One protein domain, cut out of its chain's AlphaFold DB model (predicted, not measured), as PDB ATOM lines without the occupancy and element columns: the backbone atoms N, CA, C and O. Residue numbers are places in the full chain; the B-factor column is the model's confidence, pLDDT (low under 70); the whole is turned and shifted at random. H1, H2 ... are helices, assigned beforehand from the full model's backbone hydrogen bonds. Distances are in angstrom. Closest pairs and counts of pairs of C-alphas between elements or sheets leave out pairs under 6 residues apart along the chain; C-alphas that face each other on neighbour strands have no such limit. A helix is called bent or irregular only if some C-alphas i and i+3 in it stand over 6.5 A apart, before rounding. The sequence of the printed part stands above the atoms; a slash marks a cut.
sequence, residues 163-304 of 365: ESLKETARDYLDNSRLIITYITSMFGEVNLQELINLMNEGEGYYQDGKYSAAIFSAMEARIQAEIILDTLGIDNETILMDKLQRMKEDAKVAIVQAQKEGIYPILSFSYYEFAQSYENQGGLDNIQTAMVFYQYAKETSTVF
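Overview. This is residues 163 to 304 of the 365 residues of the protein "ATP-dependent protease" of Thermococcus sp (UniProt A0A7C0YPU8). Two up-and-down triplets of helices, H1 with H2 and H3, and H4 with H5 and H6, lie next to each other in one flat slab, each triplet with its helix centres in a triangle. They are joined through the middle, where H3 of the first triplet crosses H6 of the second at 41 degrees. You are looking at 142 printed residues with six named helices, H1 to H6 in chain order, and no named strand; the class is all helix. The whole is compact, with a radius of gyration of the C-alphas of 15.4 A, and spans 43 by 43 by 18 A.

Along the chain. Find C-alpha 163 at (-0.534, 17.109, -33.513); from there H1, the longest helix, runs through residues 163 to 187 over 36.4 A to C-alpha 187 at (10.652, -0.098, -63.622). H1 is irregular, but only just: C-alphas 164 and 167 are 7.0 A apart. H2 is residues 193 to 207, 21.1 A, and H3 is residues 211 to 231, 30.1 A. Read on to H4, residues 237 to 260, 34.5 A, and H5, residues 266 to 279, 20.1 A. H6, residues 284 to 302, runs 27.6 A and ends at C-alpha 302, (13.842, 5.216, -34.492).

Arrangement. The six helices form a bundle, up and down, each running against the one before it. Start at H1: it touches H3, the closest C-alphas being those of Ala 169 and Ile 215, 4.8 A apart, at a shallow tilt of 27 degrees, the same way. H1 and H2 form a helical hairpin, closest at the C-alphas of Ala 169 and Tyr 206, 7.1 A. H2 and H3 form another, closest at Gly 202 and Ala 214, C-alphas 4.1 A apart. Move outward to H6, which touches H3 at a steep tilt of 41 degrees, opposite ways; the closest C-alphas are those of Ile 223 and Val 292, 6.5 A. H6 and H5 form a hairpin, with the C-alphas of Ser 268 and Ala 297 closest at 3.9 A. H4 touches H6, closest at the C-alphas of Ala 251 and Lys 298, 4.0 A. H4 touches H5 with residues 248 to 255 alone; the C-alphas of Ile 255 and Ser 268 are closest, 6.7 A. H1 and H4 are apart. Every O i to N i+4 pair is within hydrogen-bond range in H2, H3, H4 and H5; in H1 19 of 21 are, in H6 14 of 15.

Size, cuts and confidence. The C-alphas of Glu 163 and Asn 236 are the two farthest apart, 45.4 A. The printed part has no cut, and its five links are tight. Mean pLDDT of the printed part is 89.7; look at residues 189 to 191 for the values under 70.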
ATOM      1  N   GLU A 163      -0.953  16.109 -32.523       88.81
ATOM      2  CA  GLU A 163      -0.534  17.109 -33.513       88.81
ATOM      3  C   GLU A 163       0.996  17.208 -33.641       88.81
ATOM      4  O   GLU A 163       1.491  17.586 -34.699       88.81
ATOM      5  N   SER A 164       1.770  16.819 -32.616       89.38
ATOM      6  CA  SER A 164       3.237  16.834 -32.705       89.38
ATOM      7  C   SER A 164       3.782  15.803 -33.697       89.38
ATOM      8  O   SER A 164       4.934  15.902 -34.101       89.38
ATOM      9  N   LEU A 165       2.970  14.823 -34.108       91.00
ATOM     10  CA  LEU A 165       3.345  13.802 -35.092       91.00
ATOM     11  C   LEU A 165       3.163  14.273 -36.535       91.00
ATOM     12  O   LEU A 165       3.568  13.575 -37.460       91.00
ATOM     13  N   LYS A 166       2.527  15.426 -36.748       93.38
ATOM     14  CA  LYS A 166       2.161  15.906 -38.080       93.38
ATOM     15  C   LYS A 166       3.364  16.146 -38.978       93.38
ATOM     16  O   LYS A 166       3.365  15.690 -40.114       93.38
ATOM     17  N   GLU A 167       4.379  16.846 -38.481       91.88
ATOM     18  CA  GLU A 167       5.591  17.130 -39.257       91.88
ATOM     19  C   GLU A 167       6.292  15.826 -39.646       91.88
ATOM     20  O   GLU A 167       6.506  15.564 -40.824       91.88
ATOM     21  N   THR A 168       6.469  14.918 -38.685       90.88
ATOM     22  CA  THR A 168       7.029  13.584 -38.931       90.88
ATOM     23  C   THR A 168       6.205  12.771 -39.924       90.88
ATOM     24  O   THR A 168       6.771  12.105 -40.786       90.88
ATOM     25  N   ALA A 169       4.874  12.833 -39.862       93.75
ATOM     26  CA  ALA A 169       4.016  12.172 -40.839       93.75
ATOM     27  C   ALA A 169       4.216  12.731 -42.252       93.75
ATOM     28  O   ALA A 169       4.292  11.954 -43.205       93.75
ATOM     29  N   ARG A 170       4.344  14.057 -42.393       95.62
ATOM     30  CA  ARG A 170       4.627  14.698 -43.681       95.62
ATOM     31  C   ARG A 170       5.989  14.271 -44.223       95.62
ATOM     32  O   ARG A 170       6.060  13.850 -45.375       95.62
ATOM     33  N   ASP A 171       7.020  14.290 -43.382       93.19
ATOM     34  CA  ASP A 171       8.377  13.889 -43.758       93.19
ATOM     35  C   ASP A 171       8.429  12.428 -44.208       93.19
ATOM     36  O   ASP A 171       9.005  12.108 -45.249       93.19
ATOM     37  N   TYR A 172       7.779  11.526 -43.466       93.25
ATOM     38  CA  TYR A 172       7.694  10.116 -43.842       93.25
ATOM     39  C   TYR A 172       6.964   9.934 -45.172       93.25
ATOM     40  O   TYR A 172       7.458   9.203 -46.034       93.25
ATOM     41  N   LEU A 173       5.829  10.605 -45.381       95.56
ATOM     42  CA  LEU A 173       5.094  10.530 -46.645       95.56
ATOM     43  C   LEU A 173       5.920  11.068 -47.823       95.56
ATOM     44  O   LEU A 173       5.954  10.444 -48.885       95.56
ATOM     45  N   ASP A 174       6.614  12.191 -47.647       95.56
ATOM     46  CA  ASP A 174       7.425  12.802 -48.703       95.56
ATOM     47  C   ASP A 174       8.635  11.937 -49.059       95.56
ATOM     48  O   ASP A 174       8.845  11.623 -50.234       95.56
ATOM     49  N   ASN A 175       9.371  11.455 -48.056       91.44
ATOM     50  CA  ASN A 175      10.514  10.566 -48.260       91.44
ATOM     51  C   ASN A 175      10.104   9.252 -48.938       91.44
ATOM     52  O   ASN A 175      10.767   8.786 -49.868       91.44
ATOM     53  N   SER A 176       8.975   8.675 -48.526       92.94
ATOM     54  CA  SER A 176       8.458   7.430 -49.109       92.94
ATOM     55  C   SER A 176       8.016   7.636 -50.559       92.94
ATOM     56  O   SER A 176       8.353   6.837 -51.437       92.94
ATOM     57  N   ARG A 177       7.347   8.761 -50.854       93.06
ATOM     58  CA  ARG A 177       6.958   9.129 -52.221       93.06
ATOM     59  C   ARG A 177       8.170   9.318 -53.131       93.06
ATOM     60  O   ARG A 177       8.093   8.918 -54.293       93.06
ATOM     61  N   LEU A 178       9.273   9.891 -52.642       91.50
ATOM     62  CA  LEU A 178      10.502  10.048 -53.430       91.50
ATOM     63  C   LEU A 178      11.056   8.695 -53.885       91.50
ATOM     64  O   LEU A 178      11.334   8.513 -55.072       91.50
ATOM     65  N   ILE A 179      11.158   7.730 -52.969       89.12
ATOM     66  CA  ILE A 179      11.674   6.389 -53.273       89.12
ATOM     67  C   ILE A 179      10.737   5.662 -54.240       89.12
ATOM     68  O   ILE A 179      11.187   5.132 -55.255       89.12
ATOM     69  N   ILE A 180       9.426   5.689 -53.994       88.31
ATOM     70  CA  ILE A 180       8.448   5.029 -54.870       88.31
ATOM     71  C   ILE A 180       8.444   5.658 -56.264       88.31
ATOM     72  O   ILE A 180       8.408   4.935 -57.259       88.31
ATOM     73  N   THR A 181       8.556   6.985 -56.363       88.38
ATOM     74  CA  THR A 181       8.671   7.688 -57.651       88.38
ATOM     75  C   THR A 181       9.938   7.269 -58.392       88.38
ATOM     76  O   THR A 181       9.885   7.007 -59.593       88.38
ATOM     77  N   TYR A 182      11.067   7.151 -57.687       86.56
ATOM     78  CA  TYR A 182      12.319   6.675 -58.271       86.56
ATOM     79  C   TYR A 182      12.172   5.258 -58.845       86.56
ATOM     80  O   TYR A 182      12.451   5.047 -60.027       86.56
ATOM     81  N   ILE A 183      11.649   4.311 -58.061       83.94
ATOM     82  CA  ILE A 183      11.430   2.925 -58.509       83.94
ATOM     83  C   ILE A 183      10.451   2.889 -59.686       83.94
ATOM     84  O   ILE A 183      10.724   2.248 -60.699       83.94
ATOM     85  N   THR A 184       9.354   3.642 -59.606       84.06
ATOM     86  CA  THR A 184       8.355   3.730 -60.680       84.06
ATOM     87  C   THR A 184       8.969   4.263 -61.970       84.06
ATOM     88  O   THR A 184       8.707   3.725 -63.044       84.06
ATOM     89  N   SER A 185       9.843   5.270 -61.886       85.31
ATOM     90  CA  SER A 185      10.531   5.819 -63.061       85.31
ATOM     91  C   SER A 185      11.492   4.824 -63.718       85.31
ATOM     92  O   SER A 185      11.691   4.871 -64.931       85.31
ATOM     93  N   MET A 186      12.068   3.908 -62.932       82.00
ATOM     94  CA  MET A 186      13.041   2.925 -63.405       82.00
ATOM     95  C   MET A 186      12.379   1.647 -63.945       82.00
ATOM     96  O   MET A 186      12.892   1.059 -64.897       82.00
ATOM     97  N   PHE A 187      11.247   1.224 -63.369       75.06
ATOM     98  CA  PHE A 187      10.652  -0.098 -63.622       75.06
ATOM     99  C   PHE A 187       9.193  -0.076 -64.107       75.06
ATOM    100  O   PHE A 187       8.670  -1.115 -64.513       75.06
ATOM    101  N   GLY A 188       8.544   1.089 -64.116       70.25
ATOM    102  CA  GLY A 188       7.123   1.233 -64.434       70.25
ATOM    103  C   GLY A 188       6.191   0.803 -63.292       70.25
ATOM    104  O   GLY A 188       6.615   0.275 -62.270       70.25
ATOM    105  N   GLU A 189       4.891   1.041 -63.475       66.62
ATOM    106  CA  GLU A 189       3.875   0.922 -62.409       66.62
ATOM    107  C   GLU A 189       3.338  -0.500 -62.188       66.62
ATOM    108  O   GLU A 189       2.770  -0.786 -61.134       66.62
ATOM    109  N   VAL A 190       3.511  -1.409 -63.156       56.69
ATOM    110  CA  VAL A 190       2.782  -2.698 -63.206       56.69
ATOM    111  C   VAL A 190       3.034  -3.576 -61.971       56.69
ATOM    112  O   VAL A 190       2.153  -4.335 -61.582       56.69
ATOM    113  N   ASN A 191       4.185  -3.416 -61.312       64.81
ATOM    114  CA  ASN A 191       4.549  -4.150 -60.096       64.81
ATOM    115  C   ASN A 191       4.684  -3.237 -58.863       64.81
ATOM    116  O   ASN A 191       5.432  -3.576 -57.957       64.81
ATOM    117  N   LEU A 192       4.046  -2.060 -58.831       77.69
ATOM    118  CA  LEU A 192       4.148  -1.112 -57.702       77.69
ATOM    119  C   LEU A 192       2.788  -0.597 -57.214       77.69
ATOM    120  O   LEU A 192       2.735   0.272 -56.346       77.69
ATOM    121  N   GLN A 193       1.682  -1.131 -57.742       81.50
ATOM    122  CA  GLN A 193       0.336  -0.650 -57.421       81.50
ATOM    123  C   GLN A 193       0.015  -0.733 -55.922       81.50
ATOM    124  O   GLN A 193      -0.622   0.170 -55.389       81.50
ATOM    125  N   GLU A 194       0.479  -1.778 -55.235       80.50
ATOM    126  CA  GLU A 194       0.307  -1.929 -53.783       80.50
ATOM    127  C   GLU A 194       0.994  -0.792 -53.013       80.50
ATOM    128  O   GLU A 194       0.369  -0.161 -52.165       80.50
ATOM    129  N   LEU A 195       2.228  -0.440 -53.387       84.50
ATOM    130  CA  LEU A 195       2.969   0.668 -52.771       84.50
ATOM    131  C   LEU A 195       2.291   2.016 -53.025       84.50
ATOM    132  O   LEU A 195       2.218   2.862 -52.137       84.50
ATOM    133  N   ILE A 196       1.775   2.215 -54.241       85.69
ATOM    134  CA  ILE A 196       1.028   3.422 -54.605       85.69
ATOM    135  C   ILE A 196      -0.259   3.517 -53.777       85.69
ATOM    136  O   ILE A 196      -0.590   4.596 -53.285       85.69
ATOM    137  N   ASN A 197      -0.967   2.403 -53.586       86.44
ATOM    138  CA  ASN A 197      -2.175   2.359 -52.766       86.44
ATOM    139  C   ASN A 197      -1.862   2.680 -51.301       86.44
ATOM    140  O   ASN A 197      -2.494   3.578 -50.752       86.44
ATOM    141  N   LEU A 198      -0.838   2.049 -50.715       86.44
ATOM    142  CA  LEU A 198      -0.372   2.337 -49.352       86.44
ATOM    143  C   LEU A 198      -0.013   3.817 -49.168       86.44
ATOM    144  O   LEU A 198      -0.386   4.435 -48.172       86.44
ATOM    145  N   MET A 199       0.657   4.424 -50.151       91.62
ATOM    146  CA  MET A 199       0.964   5.856 -50.113       91.62
ATOM    147  C   MET A 199      -0.276   6.742 -50.192       91.62
ATOM    148  O   MET A 199      -0.339   7.770 -49.516       91.62
ATOM    149  N   ASN A 200      -1.252   6.379 -51.022       91.31
ATOM    150  CA  ASN A 200      -2.497   7.131 -51.139       91.31
ATOM    151  C   ASN A 200      -3.341   7.016 -49.863       91.31
ATOM    152  O   ASN A 200      -3.924   8.009 -49.433       91.31
ATOM    153  N   GLU A 201      -3.368   5.838 -49.237       90.44
ATOM    154  CA  GLU A 201      -3.983   5.632 -47.925       90.44
ATOM    155  C   GLU A 201      -3.300   6.490 -46.858       90.44
ATOM    156  O   GLU A 201      -3.978   7.235 -46.154       90.44
ATOM    157  N   GLY A 202      -1.964   6.474 -46.802       92.50
ATOM    158  CA  GLY A 202      -1.194   7.304 -45.876       92.50
ATOM    159  C   GLY A 202      -1.481   8.802 -46.025       92.50
ATOM    160  O   GLY A 202      -1.639   9.508 -45.029       92.50
ATOM    161  N   GLU A 203      -1.617   9.292 -47.259       95.19
ATOM    162  CA  GLU A 203      -1.998  10.683 -47.528       95.19
ATOM    163  C   GLU A 203      -3.438  10.985 -47.071       95.19
ATOM    164  O   GLU A 203      -3.694  12.051 -46.509       95.19
ATOM    165  N   GLY A 204      -4.367  10.040 -47.243       93.88
ATOM    166  CA  GLY A 204      -5.725  10.137 -46.703       93.88
ATOM    167  C   GLY A 204      -5.738  10.208 -45.173       93.88
ATOM    168  O   GLY A 204      -6.351  11.106 -44.598       93.88
ATOM    169  N   TYR A 205      -4.983   9.335 -44.501       92.69
ATOM    170  CA  TYR A 205      -4.851   9.346 -43.041       92.69
ATOM    171  C   TYR A 205      -4.268  10.661 -42.524       92.69
ATOM    172  O   TYR A 205      -4.735  11.191 -41.516       92.69
ATOM    173  N   TYR A 206      -3.289  11.229 -43.226       95.06
ATOM    174  CA  TYR A 206      -2.727  12.531 -42.881       95.06
ATOM    175  C   TYR A 206      -3.775  13.650 -42.955       95.06
ATOM    176  O   TYR A 206      -3.853  14.487 -42.053       95.06
ATOM    177  N   GLN A 207      -4.602  13.656 -44.004       94.94
ATOM    178  CA  GLN A 207      -5.680  14.636 -44.182       94.94
ATOM    179  C   GLN A 207      -6.773  14.505 -43.111       94.94
ATOM    180  O   GLN A 207      -7.303  15.519 -42.658       94.94
ATOM    181  N   ASP A 208      -7.037  13.282 -42.649       90.00
ATOM    182  CA  ASP A 208      -7.964  12.976 -41.555       90.00
ATOM    183  C   ASP A 208      -7.400  13.301 -40.152       90.00
ATOM    184  O   ASP A 208      -8.095  13.123 -39.150       90.00
ATOM    185  N   GLY A 209      -6.140  13.741 -40.041       89.94
ATOM    186  CA  GLY A 209      -5.466  13.984 -38.757       89.94
ATOM    187  C   GLY A 209      -4.980  12.714 -38.042       89.94
ATOM    188  O   GLY A 209      -4.564  12.766 -36.884       89.94
ATOM    189  N   LYS A 210      -4.996  11.562 -38.720       89.56
ATOM    190  CA  LYS A 210      -4.522  10.262 -38.219       89.56
ATOM    191  C   LYS A 210      -3.026  10.093 -38.500       89.56
ATOM    192  O   LYS A 210      -2.600   9.193 -39.224       89.56
ATOM    193  N   TYR A 211      -2.215  10.981 -37.932       91.81
ATOM    194  CA  TYR A 211      -0.787  11.088 -38.254       91.81
ATOM    195  C   TYR A 211       0.009   9.805 -37.988       91.81
ATOM    196  O   TYR A 211       0.877   9.459 -38.783       91.81
ATOM    197  N   SER A 212      -0.316   9.048 -36.937       88.44
ATOM    198  CA  SER A 212       0.340   7.764 -36.667       88.44
ATOM    199  C   SER A 212       0.110   6.745 -37.785       88.44
ATOM    200  O   SER A 212       1.055   6.104 -38.234       88.44
ATOM    201  N   ALA A 213      -1.134   6.613 -38.262       88.19
ATOM    202  CA  ALA A 213      -1.465   5.709 -39.360       88.19
ATOM    203  C   ALA A 213      -0.768   6.150 -40.655       88.19
ATOM    204  O   ALA A 213      -0.196   5.319 -41.352       88.19
ATOM    205  N   ALA A 214      -0.711   7.460 -40.922       92.94
ATOM    206  CA  ALA A 214       0.035   8.009 -42.054       92.94
ATOM    207  C   ALA A 214       1.534   7.655 -42.010       92.94
ATOM    208  O   ALA A 214       2.089   7.228 -43.022       92.94
ATOM    209  N   ILE A 215       2.175   7.777 -40.839       91.69
ATOM    210  CA  ILE A 215       3.580   7.387 -40.632       91.69
ATOM    211  C   ILE A 215       3.777   5.899 -40.936       91.69
ATOM    212  O   ILE A 215       4.705   5.550 -41.661       91.69
ATOM    213  N   PHE A 216       2.918   5.025 -40.402       88.81
ATOM    214  CA  PHE A 216       3.041   3.579 -40.599       88.81
ATOM    215  C   PHE A 216       2.812   3.164 -42.053       88.81
ATOM    216  O   PHE A 216       3.627   2.415 -42.583       88.81
ATOM    217  N   SER A 217       1.796   3.705 -42.731       90.19
ATOM    218  CA  SER A 217       1.561   3.429 -44.156       90.19
ATOM    219  C   SER A 217       2.716   3.904 -45.039       90.19
ATOM    220  O   SER A 217       3.143   3.183 -45.940       90.19
ATOM    221  N   ALA A 218       3.265   5.091 -44.767       91.88
ATOM    222  CA  ALA A 218       4.428   5.603 -45.487       91.88
ATOM    223  C   ALA A 218       5.671   4.731 -45.245       91.88
ATOM    224  O   ALA A 218       6.338   4.310 -46.188       91.88
ATOM    225  N   MET A 219       5.947   4.413 -43.978       90.81
ATOM    226  CA  MET A 219       7.040   3.530 -43.572       90.81
ATOM    227  C   MET A 219       6.929   2.155 -44.241       90.81
ATOM    228  O   MET A 219       7.919   1.686 -44.792       90.81
ATOM    229  N   GLU A 220       5.749   1.536 -44.248       90.25
ATOM    230  CA  GLU A 220       5.495   0.262 -44.930       90.25
ATOM    231  C   GLU A 220       5.807   0.353 -46.426       90.25
ATOM    232  O   GLU A 220       6.605  -0.432 -46.945       90.25
ATOM    233  N   ALA A 221       5.251   1.354 -47.111       89.56
ATOM    234  CA  ALA A 221       5.468   1.537 -48.539       89.56
ATOM    235  C   ALA A 221       6.958   1.763 -48.869       89.56
ATOM    236  O   ALA A 221       7.473   1.201 -49.838       89.56
ATOM    237  N   ARG A 222       7.676   2.533 -48.038       90.81
ATOM    238  CA  ARG A 222       9.124   2.750 -48.179       90.81
ATOM    239  C   ARG A 222       9.931   1.482 -47.940       90.81
ATOM    240  O   ARG A 222      10.816   1.187 -48.735       90.81
ATOM    241  N   ILE A 223       9.645   0.737 -46.876       91.31
ATOM    242  CA  ILE A 223      10.376  -0.494 -46.555       91.31
ATOM    243  C   ILE A 223      10.226  -1.497 -47.693       91.31
ATOM    244  O   ILE A 223      11.222  -2.025 -48.177       91.31
ATOM    245  N   GLN A 224       9.001  -1.730 -48.164       89.12
ATOM    246  CA  GLN A 224       8.773  -2.653 -49.273       89.12
ATOM    247  C   GLN A 224       9.495  -2.188 -50.549       89.12
ATOM    248  O   GLN A 224      10.151  -2.989 -51.214       89.12
ATOM    249  N   ALA A 225       9.452  -0.889 -50.854       87.94
ATOM    250  CA  ALA A 225      10.203  -0.286 -51.950       87.94
ATOM    251  C   ALA A 225      11.727  -0.513 -51.838       87.94
ATOM    252  O   ALA A 225      12.373  -0.921 -52.807       87.94
ATOM    253  N   GLU A 226      12.307  -0.279 -50.660       89.06
ATOM    254  CA  GLU A 226      13.730  -0.489 -50.387       89.06
ATOM    255  C   GLU A 226      14.115  -1.967 -50.527       89.06
ATOM    256  O   GLU A 226      15.104  -2.273 -51.191       89.06
ATOM    257  N   ILE A 227      13.309  -2.894 -49.999       89.31
ATOM    258  CA  ILE A 227      13.562  -4.335 -50.142       89.31
ATOM    259  C   ILE A 227      13.464  -4.780 -51.603       89.31
ATOM    260  O   ILE A 227      14.306  -5.564 -52.048       89.31
ATOM    261  N   ILE A 228      12.506  -4.269 -52.382       85.69
ATOM    262  CA  ILE A 228      12.436  -4.542 -53.826       85.69
ATOM    263  C   ILE A 228      13.741  -4.114 -54.499       85.69
ATOM    264  O   ILE A 228      14.343  -4.912 -55.212       85.69
ATOM    265  N   LEU A 229      14.225  -2.895 -54.236       86.50
ATOM    266  CA  LEU A 229      15.503  -2.416 -54.774       86.50
ATOM    267  C   LEU A 229      16.688  -3.279 -54.331       86.50
ATOM    268  O   LEU A 229      17.584  -3.556 -55.129       86.50
ATOM    269  N   ASP A 230      16.696  -3.710 -53.073       87.06
ATOM    270  CA  ASP A 230      17.803  -4.465 -52.497       87.06
ATOM    271  C   ASP A 230      17.878  -5.915 -52.967       87.06
ATOM    272  O   ASP A 230      18.961  -6.510 -52.919       87.06
ATOM    273  N   THR A 231      16.753  -6.479 -53.393       88.00
ATOM    274  CA  THR A 231      16.614  -7.885 -53.791       88.00
ATOM    275  C   THR A 231      16.524  -8.056 -55.305       88.00
ATOM    276  O   THR A 231      16.672  -9.169 -55.812       88.00
ATOM    277  N   LEU A 232      16.324  -6.961 -56.044       83.12
ATOM    278  CA  LEU A 232      16.126  -6.990 -57.483       83.12
ATOM    279  C   LEU A 232      17.280  -7.687 -58.212       83.12
ATOM    280  O   LEU A 232      18.443  -7.301 -58.105       83.12
ATOM    281  N   GLY A 233      16.930  -8.692 -59.018       81.56
ATOM    282  CA  GLY A 233      17.898  -9.444 -59.817       81.56
ATOM    283  C   GLY A 233      18.809 -10.361 -58.998       81.56
ATOM    284  O   GLY A 233      19.785 -10.864 -59.548       81.56
ATOM    285  N   ILE A 234      18.507 -10.583 -57.713       85.88
ATOM    286  CA  ILE A 234      19.229 -11.519 -56.855       85.88
ATOM    287  C   ILE A 234      18.397 -12.792 -56.699       85.88
ATOM    288  O   ILE A 234      17.439 -12.846 -55.934       85.88
ATOM    289  N   ASP A 235      18.802 -13.833 -57.411       86.50
ATOM    290  CA  ASP A 235      18.284 -15.202 -57.301       86.50
ATOM    291  C   ASP A 235      19.184 -16.104 -56.436       86.50
ATOM    292  O   ASP A 235      18.869 -17.265 -56.167       86.50
ATOM    293  N   ASN A 236      20.314 -15.568 -55.971       89.94
ATOM    294  CA  ASN A 236      21.275 -16.279 -55.145       89.94
ATOM    295  C   ASN A 236      20.959 -16.120 -53.651       89.94
ATOM    296  O   ASN A 236      21.133 -15.045 -53.071       89.94
ATOM    297  N   GLU A 237      20.574 -17.230 -53.023       90.12
ATOM    298  CA  GLU A 237      20.213 -17.285 -51.604       90.12
ATOM    299  C   GLU A 237      21.342 -16.809 -50.677       90.12
ATOM    300  O   GLU A 237      21.090 -16.056 -49.741       90.12
ATOM    301  N   THR A 238      22.598 -17.162 -50.963       91.69
ATOM    302  CA  THR A 238      23.753 -16.750 -50.150       91.69
ATOM    303  C   THR A 238      23.941 -15.233 -50.157       91.69
ATOM    304  O   THR A 238      24.186 -14.638 -49.109       91.69
ATOM    305  N   ILE A 239      23.780 -14.588 -51.317       91.94
ATOM    306  CA  ILE A 239      23.904 -13.125 -51.433       91.94
ATOM    307  C   ILE A 239      22.782 -12.425 -50.655       91.94
ATOM    308  O   ILE A 239      23.039 -11.432 -49.963       91.94
ATOM    309  N   LEU A 240      21.548 -12.934 -50.742       92.12
ATOM    310  CA  LEU A 240      20.435 -12.409 -49.948       92.12
ATOM    311  C   LEU A 240      20.660 -12.623 -48.452       92.12
ATOM    312  O   LEU A 240      20.404 -11.712 -47.669       92.12
ATOM    313  N   MET A 241      21.204 -13.771 -48.051       93.25
ATOM    314  CA  MET A 241      21.513 -14.054 -46.654       93.25
ATOM    315  C   MET A 241      22.566 -13.086 -46.095       93.25
ATOM    316  O   MET A 241      22.400 -12.577 -44.989       93.25
ATOM    317  N   ASP A 242      23.599 -12.738 -46.866       93.75
ATOM    318  CA  ASP A 242      24.585 -11.728 -46.459       93.75
ATOM    319  C   ASP A 242      23.950 -10.339 -46.263       93.75
ATOM    320  O   ASP A 242      24.326  -9.600 -45.346       93.75
ATOM    321  N   LYS A 243      22.991  -9.959 -47.122       94.62
ATOM    322  CA  LYS A 243      22.198  -8.726 -46.959       94.62
ATOM    323  C   LYS A 243      21.315  -8.794 -45.712       94.62
ATOM    324  O   LYS A 243      21.344  -7.860 -44.911       94.62
ATOM    325  N   LEU A 244      20.613  -9.909 -45.513       96.06
ATOM    326  CA  LEU A 244      19.771 -10.161 -44.347       96.06
ATOM    327  C   LEU A 244      20.560 -10.010 -43.041       96.06
ATOM    328  O   LEU A 244      20.097  -9.327 -42.132       96.06
ATOM    329  N   GLN A 245      21.762 -10.589 -42.941       97.06
ATOM    330  CA  GLN A 245      22.570 -10.487 -41.719       97.06
ATOM    331  C   GLN A 245      22.978  -9.043 -41.399       97.06
ATOM    332  O   GLN A 245      23.033  -8.672 -40.226       97.06
ATOM    333  N   ARG A 246      23.216  -8.202 -42.417       96.31
ATOM    334  CA  ARG A 246      23.448  -6.763 -42.200       96.31
ATOM    335  C   ARG A 246      22.193  -6.065 -41.682       96.31
ATOM    336  O   ARG A 246      22.279  -5.360 -40.684       96.31
ATOM    337  N   MET A 247      21.035  -6.309 -42.297       96.94
ATOM    338  CA  MET A 247      19.756  -5.734 -41.849       96.94
ATOM    339  C   MET A 247      19.398  -6.156 -40.419       96.94
ATOM    340  O   MET A 247      18.935  -5.344 -39.620       96.94
ATOM    341  N   LYS A 248      19.671  -7.414 -40.069       98.06
ATOM    342  CA  LYS A 248      19.518  -7.947 -38.716       98.06
ATOM    343  C   LYS A 248      20.391  -7.207 -37.705       98.06
ATOM    344  O   LYS A 248      19.894  -6.801 -36.656       98.06
ATOM    345  N   GLU A 249      21.677  -7.010 -37.996       98.00
ATOM    346  CA  GLU A 249      22.556  -6.278 -37.075       98.00
ATOM    347  C   GLU A 249      22.163  -4.796 -36.976       98.00
ATOM    348  O   GLU A 249      22.103  -4.265 -35.870       98.00
ATOM    349  N   ASP A 250      21.789  -4.152 -38.084       96.50
ATOM    350  CA  ASP A 250      21.268  -2.779 -38.088       96.50
ATOM    351  C   ASP A 250      20.033  -2.625 -37.188       96.50
ATOM    352  O   ASP A 250      19.960  -1.700 -36.373       96.50
ATOM    353  N   ALA A 251      19.069  -3.544 -37.298       97.00
ATOM    354  CA  ALA A 251      17.866  -3.550 -36.471       97.00
ATOM    355  C   ALA A 251      18.204  -3.692 -34.983       97.00
ATOM    356  O   ALA A 251      17.682  -2.964 -34.138       97.00
ATOM    357  N   LYS A 252      19.135  -4.589 -34.652       97.06
ATOM    358  CA  LYS A 252      19.615  -4.779 -33.283       97.06
ATOM    359  C   LYS A 252      20.314  -3.531 -32.741       97.06
ATOM    360  O   LYS A 252      20.080  -3.163 -31.589       97.06
ATOM    361  N   VAL A 253      21.145  -2.865 -33.545       96.25
ATOM    362  CA  VAL A 253      21.802  -1.604 -33.166       96.25
ATOM    363  C   VAL A 253      20.765  -0.516 -32.887       96.25
ATOM    364  O   VAL A 253      20.859   0.147 -31.854       96.25
ATOM    365  N   ALA A 254      19.753  -0.374 -33.746       94.69
ATOM    366  CA  ALA A 254      18.671   0.596 -33.569       94.69
ATOM    367  C   ALA A 254      17.862   0.339 -32.285       94.69
ATOM    368  O   ALA A 254      17.647   1.261 -31.497       94.69
ATOM    369  N   ILE A 255      17.504  -0.922 -32.011       94.56
ATOM    370  CA  ILE A 255      16.824  -1.321 -30.769       94.56
ATOM    371  C   ILE A 255      17.668  -0.948 -29.543       94.56
ATOM    372  O   ILE A 255      17.162  -0.341 -28.598       94.56
ATOM    373  N   VAL A 256      18.964  -1.280 -29.550       94.06
ATOM    374  CA  VAL A 256      19.875  -0.961 -28.439       94.06
ATOM    375  C   VAL A 256      20.010   0.550 -28.249       94.06
ATOM    376  O   VAL A 256      20.102   1.013 -27.111       94.06
ATOM    377  N   GLN A 257      20.018   1.329 -29.331       91.62
ATOM    378  CA  GLN A 257      20.073   2.786 -29.254       91.62
ATOM    379  C   GLN A 257      18.808   3.361 -28.607       91.62
ATOM    380  O   GLN A 257      18.922   4.113 -27.642       91.62
ATOM    381  N   ALA A 258      17.621   2.926 -29.036       90.06
ATOM    382  CA  ALA A 258      16.360   3.334 -28.415       90.06
ATOM    383  C   ALA A 258      16.324   2.987 -26.912       90.06
ATOM    384  O   ALA A 258      15.934   3.806 -26.078       90.06
ATOM    385  N   GLN A 259      16.821   1.804 -26.533       89.94
ATOM    386  CA  GLN A 259      16.925   1.408 -25.125       89.94
ATOM    387  C   GLN A 259      17.860   2.300 -24.303       89.94
ATOM    388  O   GLN A 259      17.556   2.590 -23.145       89.94
ATOM    389  N   LYS A 260      18.981   2.758 -24.875       89.19
ATOM    390  CA  LYS A 260      19.888   3.711 -24.205       89.19
ATOM    391  C   LYS A 260      19.222   5.060 -23.943       89.19
ATOM    392  O   LYS A 260      19.576   5.721 -22.971       89.19
ATOM    393  N   GLU A 261      18.248   5.431 -24.764       85.06
ATOM    394  CA  GLU A 261      17.426   6.636 -24.606       85.06
ATOM    395  C   GLU A 261      16.228   6.415 -23.662       85.06
ATOM    396  O   GLU A 261      15.403   7.302 -23.463       85.06
ATOM    397  N   GLY A 262      16.150   5.246 -23.014       82.25
ATOM    398  CA  GLY A 262      15.116   4.917 -22.030       82.25
ATOM    399  C   GLY A 262      13.804   4.427 -22.642       82.25
ATOM    400  O   GLY A 262      12.817   4.266 -21.923       82.25
ATOM    401  N   ILE A 263      13.787   4.163 -23.948       84.94
ATOM    402  CA  ILE A 263      12.608   3.702 -24.678       84.94
ATOM    403  C   ILE A 263      12.616   2.183 -24.715       84.94
ATOM    404  O   ILE A 263      13.642   1.545 -24.936       84.94
ATOM    405  N   TYR A 264      11.449   1.582 -24.513       86.62
ATOM    406  CA  TYR A 264      11.279   0.149 -24.693       86.62
ATOM    407  C   TYR A 264      10.510  -0.098 -25.999       86.62
ATOM    408  O   TYR A 264       9.280   0.015 -25.991       86.62
ATOM    409  N   PRO A 265      11.200  -0.358 -27.127       87.69
ATOM    410  CA  PRO A 265      10.563  -0.425 -28.438       87.69
ATOM    411  C   PRO A 265       9.902  -1.794 -28.669       87.69
ATOM    412  O   PRO A 265      10.465  -2.693 -29.292       87.69
ATOM    413  N   ILE A 266       8.698  -1.981 -28.122       85.12
ATOM    414  CA  ILE A 266       8.002  -3.283 -28.105       85.12
ATOM    415  C   ILE A 266       7.725  -3.795 -29.523       85.12
ATOM    416  O   ILE A 266       7.919  -4.982 -29.795       85.12
ATOM    417  N   LEU A 267       7.299  -2.910 -30.430       87.06
ATOM    418  CA  LEU A 267       7.076  -3.266 -31.835       87.06
ATOM    419  C   LEU A 267       8.364  -3.750 -32.494       87.06
ATOM    420  O   LEU A 267       8.355  -4.740 -33.215       87.06
ATOM    421  N   SER A 268       9.486  -3.112 -32.188       91.88
ATOM    422  CA  SER A 268      10.768  -3.466 -32.778       91.88
ATOM    423  C   SER A 268      11.254  -4.833 -32.322       91.88
ATOM    424  O   SER A 268      11.666  -5.638 -33.152       91.88
ATOM    425  N   PHE A 269      11.122  -5.149 -31.029       91.38
ATOM    426  CA  PHE A 269      11.370  -6.508 -30.536       91.38
ATOM    427  C   PHE A 269      10.463  -7.537 -31.208       91.38
ATOM    428  O   PHE A 269      10.921  -8.615 -31.576       91.38
ATOM    429  N   SER A 270       9.192  -7.180 -31.385       91.44
ATOM    430  CA  SER A 270       8.185  -8.037 -32.002       91.44
ATOM    431  C   SER A 270       8.538  -8.369 -33.454       91.44
ATOM    432  O   SER A 270       8.599  -9.540 -33.821       91.44
ATOM    433  N   TYR A 271       8.847  -7.357 -34.268       93.44
ATOM    434  CA  TYR A 271       9.241  -7.551 -35.663       93.44
ATOM    435  C   TYR A 271      10.597  -8.245 -35.800       93.44
ATOM    436  O   TYR A 271      10.744  -9.100 -36.667       93.44
ATOM    437  N   TYR A 272      11.559  -7.954 -34.921       96.69
ATOM    438  CA  TYR A 272      12.857  -8.626 -34.930       96.69
ATOM    439  C   TYR A 272      12.707 -10.130 -34.667       96.69
ATOM    440  O   TYR A 272      13.267 -10.952 -35.389       96.69
ATOM    441  N   GLU A 273      11.926 -10.502 -33.652       95.00
ATOM    442  CA  GLU A 273      11.645 -11.904 -33.337       95.00
ATOM    443  C   GLU A 273      10.863 -12.586 -34.467       95.00
ATOM    444  O   GLU A 273      11.160 -13.725 -34.832       95.00
ATOM    445  N   PHE A 274       9.918 -11.878 -35.091       92.31
ATOM    446  CA  PHE A 274       9.176 -12.430 -36.221       92.31
ATOM    447  C   PHE A 274      10.055 -12.653 -37.450       92.31
ATOM    448  O   PHE A 274       9.942 -13.693 -38.095       92.31
ATOM    449  N   ALA A 275      10.976 -11.731 -37.741       94.38
ATOM    450  CA  ALA A 275      11.951 -11.878 -38.817       94.38
ATOM    451  C   ALA A 275      12.772 -13.166 -38.658       94.38
ATOM    452  O   ALA A 275      12.958 -13.906 -39.623       94.38
ATOM    453  N   GLN A 276      13.190 -13.484 -37.427       94.88
ATOM    454  CA  GLN A 276      13.906 -14.727 -37.126       94.88
ATOM    455  C   GLN A 276      13.077 -15.973 -37.461       94.88
ATOM    456  O   GLN A 276      13.635 -16.987 -37.878       94.88
ATOM    457  N   SER A 277      11.751 -15.918 -37.297       91.19
ATOM    458  CA  SER A 277      10.874 -17.045 -37.633       91.19
ATOM    459  C   SER A 277      10.885 -17.373 -39.132       91.19
ATOM    460  O   SER A 277      10.850 -18.553 -39.481       91.19
ATOM    461  N   TYR A 278      11.007 -16.365 -40.004       90.06
ATOM    462  CA  TYR A 278      11.139 -16.541 -41.455       90.06
ATOM    463  C   TYR A 278      12.573 -16.887 -41.863       90.06
ATOM    464  O   TYR A 278      12.774 -17.804 -42.653       90.06
ATOM    465  N   GLU A 279      13.578 -16.233 -41.268       92.50
ATOM    466  CA  GLU A 279      14.997 -16.558 -41.489       92.50
ATOM    467  C   GLU A 279      15.264 -18.054 -41.262       92.50
ATOM    468  O   GLU A 279      15.924 -18.701 -42.072       92.50
ATOM    469  N   ASN A 280      14.694 -18.628 -40.198       90.62
ATOM    470  CA  ASN A 280      14.869 -20.040 -39.854       90.62
ATOM    471  C   ASN A 280      14.208 -21.017 -40.842       90.62
ATOM    472  O   ASN A 280      14.564 -22.195 -40.845       90.62
ATOM    473  N   GLN A 281      13.237 -20.566 -41.642       88.38
ATOM    474  CA  GLN A 281      12.572 -21.399 -42.648       88.38
ATOM    475  C   GLN A 281      13.388 -21.501 -43.944       88.38
ATOM    476  O   GLN A 281      13.276 -22.506 -44.643       88.38
ATOM    477  N   GLY A 282      14.241 -20.509 -44.233       85.62
ATOM    478  CA  GLY A 282      15.087 -20.475 -45.429       85.62
ATOM    479  C   GLY A 282      14.306 -20.345 -46.742       85.62
ATOM    480  O   GLY A 282      13.073 -20.316 -46.758       85.62
ATOM    481  N   GLY A 283      15.024 -20.268 -47.863       89.31
ATOM    482  CA  GLY A 283      14.431 -20.018 -49.176       89.31
ATOM    483  C   GLY A 283      14.212 -18.531 -49.464       89.31
ATOM    484  O   GLY A 283      14.042 -17.712 -48.559       89.31
ATOM    485  N   LEU A 284      14.233 -18.183 -50.754       87.62
ATOM    486  CA  LEU A 284      14.284 -16.793 -51.222       87.62
ATOM    487  C   LEU A 284      13.140 -15.935 -50.657       87.62
ATOM    488  O   LEU A 284      13.409 -14.890 -50.069       87.62
ATOM    489  N   ASP A 285      11.895 -16.405 -50.747       87.25
ATOM    490  CA  ASP A 285      10.716 -15.641 -50.311       87.25
ATOM    491  C   ASP A 285      10.712 -15.388 -48.794       87.25
ATOM    492  O   ASP A 285      10.395 -14.290 -48.328       87.25
ATOM    493  N   ASN A 286      11.123 -16.382 -48.001       90.38
ATOM    494  CA  ASN A 286      11.218 -16.240 -46.547       90.38
ATOM    495  C   ASN A 286      12.370 -15.317 -46.148       90.38
ATOM    496  O   ASN A 286      12.227 -14.540 -45.208       90.38
ATOM    497  N   ILE A 287      13.495 -15.352 -46.868       93.12
ATOM    498  CA  ILE A 287      14.602 -14.423 -46.630       93.12
ATOM    499  C   ILE A 287      14.157 -12.993 -46.931       93.12
ATOM    500  O   ILE A 287      14.368 -12.115 -46.100       93.12
ATOM    501  N   GLN A 288      13.492 -12.754 -48.062       90.56
ATOM    502  CA  GLN A 288      12.953 -11.433 -48.396       90.56
ATOM    503  C   GLN A 288      11.933 -10.961 -47.350       90.56
ATOM    504  O   GLN A 288      11.985  -9.818 -46.899       90.56
ATOM    505  N   THR A 289      11.066 -11.859 -46.881       90.44
ATOM    506  CA  THR A 289      10.111 -11.566 -45.804       90.44
ATOM    507  C   THR A 289      10.827 -11.222 -44.491       90.44
ATOM    508  O   THR A 289      10.480 -10.250 -43.820       90.44
ATOM    509  N   ALA A 290      11.878 -11.960 -44.130       94.06
ATOM    510  CA  ALA A 290      12.702 -11.656 -42.964       94.06
ATOM    511  C   ALA A 290      13.413 -10.296 -43.100       94.06
ATOM    512  O   ALA A 290      13.486  -9.554 -42.122       94.06
ATOM    513  N   MET A 291      13.887  -9.935 -44.301       95.19
ATOM    514  CA  MET A 291      14.482  -8.621 -44.584       95.19
ATOM    515  C   MET A 291      13.484  -7.489 -44.309       95.19
ATOM    516  O   MET A 291      13.826  -6.547 -43.594       95.19
ATOM    517  N   VAL A 292      12.238  -7.618 -44.787       93.25
ATOM    518  CA  VAL A 292      11.150  -6.662 -44.503       93.25
ATOM    519  C   VAL A 292      10.957  -6.488 -42.995       93.25
ATOM    520  O   VAL A 292      10.932  -5.364 -42.496       93.25
ATOM    521  N   PHE A 293      10.877  -7.583 -42.235       94.31
ATOM    522  CA  PHE A 293      10.652  -7.501 -40.790       94.31
ATOM    523  C   PHE A 293      11.839  -6.973 -39.988       94.31
ATOM    524  O   PHE A 293      11.631  -6.249 -39.014       94.31
ATOM    525  N   TYR A 294      13.076  -7.276 -40.384       97.44
ATOM    526  CA  TYR A 294      14.232  -6.634 -39.764       97.44
ATOM    527  C   TYR A 294      14.246  -5.132 -40.043       97.44
ATOM    528  O   TYR A 294      14.511  -4.349 -39.128       97.44
ATOM    529  N   GLN A 295      13.880  -4.709 -41.254       95.19
ATOM    530  CA  GLN A 295      13.764  -3.289 -41.560       95.19
ATOM    531  C   GLN A 295      12.627  -2.628 -40.761       95.19
ATOM    532  O   GLN A 295      12.846  -1.571 -40.174       95.19
ATOM    533  N   TYR A 296      11.463  -3.271 -40.606       92.69
ATOM    534  CA  TYR A 296      10.418  -2.789 -39.691       92.69
ATOM    535  C   TYR A 296      10.922  -2.651 -38.257       92.69
ATOM    536  O   TYR A 296      10.644  -1.651 -37.592       92.69
ATOM    537  N   ALA A 297      11.677  -3.633 -37.763       94.50
ATOM    538  CA  ALA A 297      12.242  -3.582 -36.422       94.50
ATOM    539  C   ALA A 297      13.179  -2.378 -36.243       94.50
ATOM    540  O   ALA A 297      13.092  -1.669 -35.238       94.50
ATOM    541  N   LYS A 298      14.028  -2.111 -37.239       95.06
ATOM    542  CA  LYS A 298      14.909  -0.941 -37.275       95.06
ATOM    543  C   LYS A 298      14.111   0.364 -37.251       95.06
ATOM    544  O   LYS A 298      14.284   1.161 -36.337       95.06
ATOM    545  N   GLU A 299      13.213   0.549 -38.213       91.12
ATOM    546  CA  GLU A 299      12.480   1.805 -38.422       91.12
ATOM    547  C   GLU A 299      11.560   2.140 -37.247       91.12
ATOM    548  O   GLU A 299      11.557   3.261 -36.738       91.12
ATOM    549  N   THR A 300      10.848   1.142 -36.720       89.88
ATOM    550  CA  THR A 300       9.999   1.343 -35.540       89.88
ATOM    551  C   THR A 300      10.800   1.701 -34.290       89.88
ATOM    552  O   THR A 300      10.241   2.335 -33.399       89.88
ATOM    553  N   SER A 301      12.095   1.363 -34.218       89.25
ATOM    554  CA  SER A 301      12.951   1.751 -33.085       89.25
ATOM    555  C   SER A 301      13.290   3.239 -33.106       89.25
ATOM    556  O   SER A 301      13.530   3.814 -32.047       89.25
ATOM    557  N   THR A 302      13.322   3.857 -34.291       85.69
ATOM    558  CA  THR A 302      13.842   5.216 -34.492       85.69
ATOM    559  C   THR A 302      12.772   6.252 -34.824       85.69
ATOM    560  O   THR A 302      12.961   7.424 -34.514       85.69
ATOM    561  N   VAL A 303      11.632   5.831 -35.385       81.69
ATOM    562  CA  VAL A 303      10.580   6.702 -35.953       81.69
ATOM    563  C   VAL A 303      10.087   7.824 -35.031       81.69
ATOM    564  O   VAL A 303       9.737   8.901 -35.502       81.69
ATOM    565  N   PHE A 304      10.089   7.611 -33.714       78.50
ATOM    566  CA  PHE A 304       9.617   8.610 -32.747       78.50
ATOM    567  C   PHE A 304      10.732   9.262 -31.920       78.50
ATOM    568  O   PHE A 304      10.441  10.107 -31.073       78.50
TER     569      PHE A 304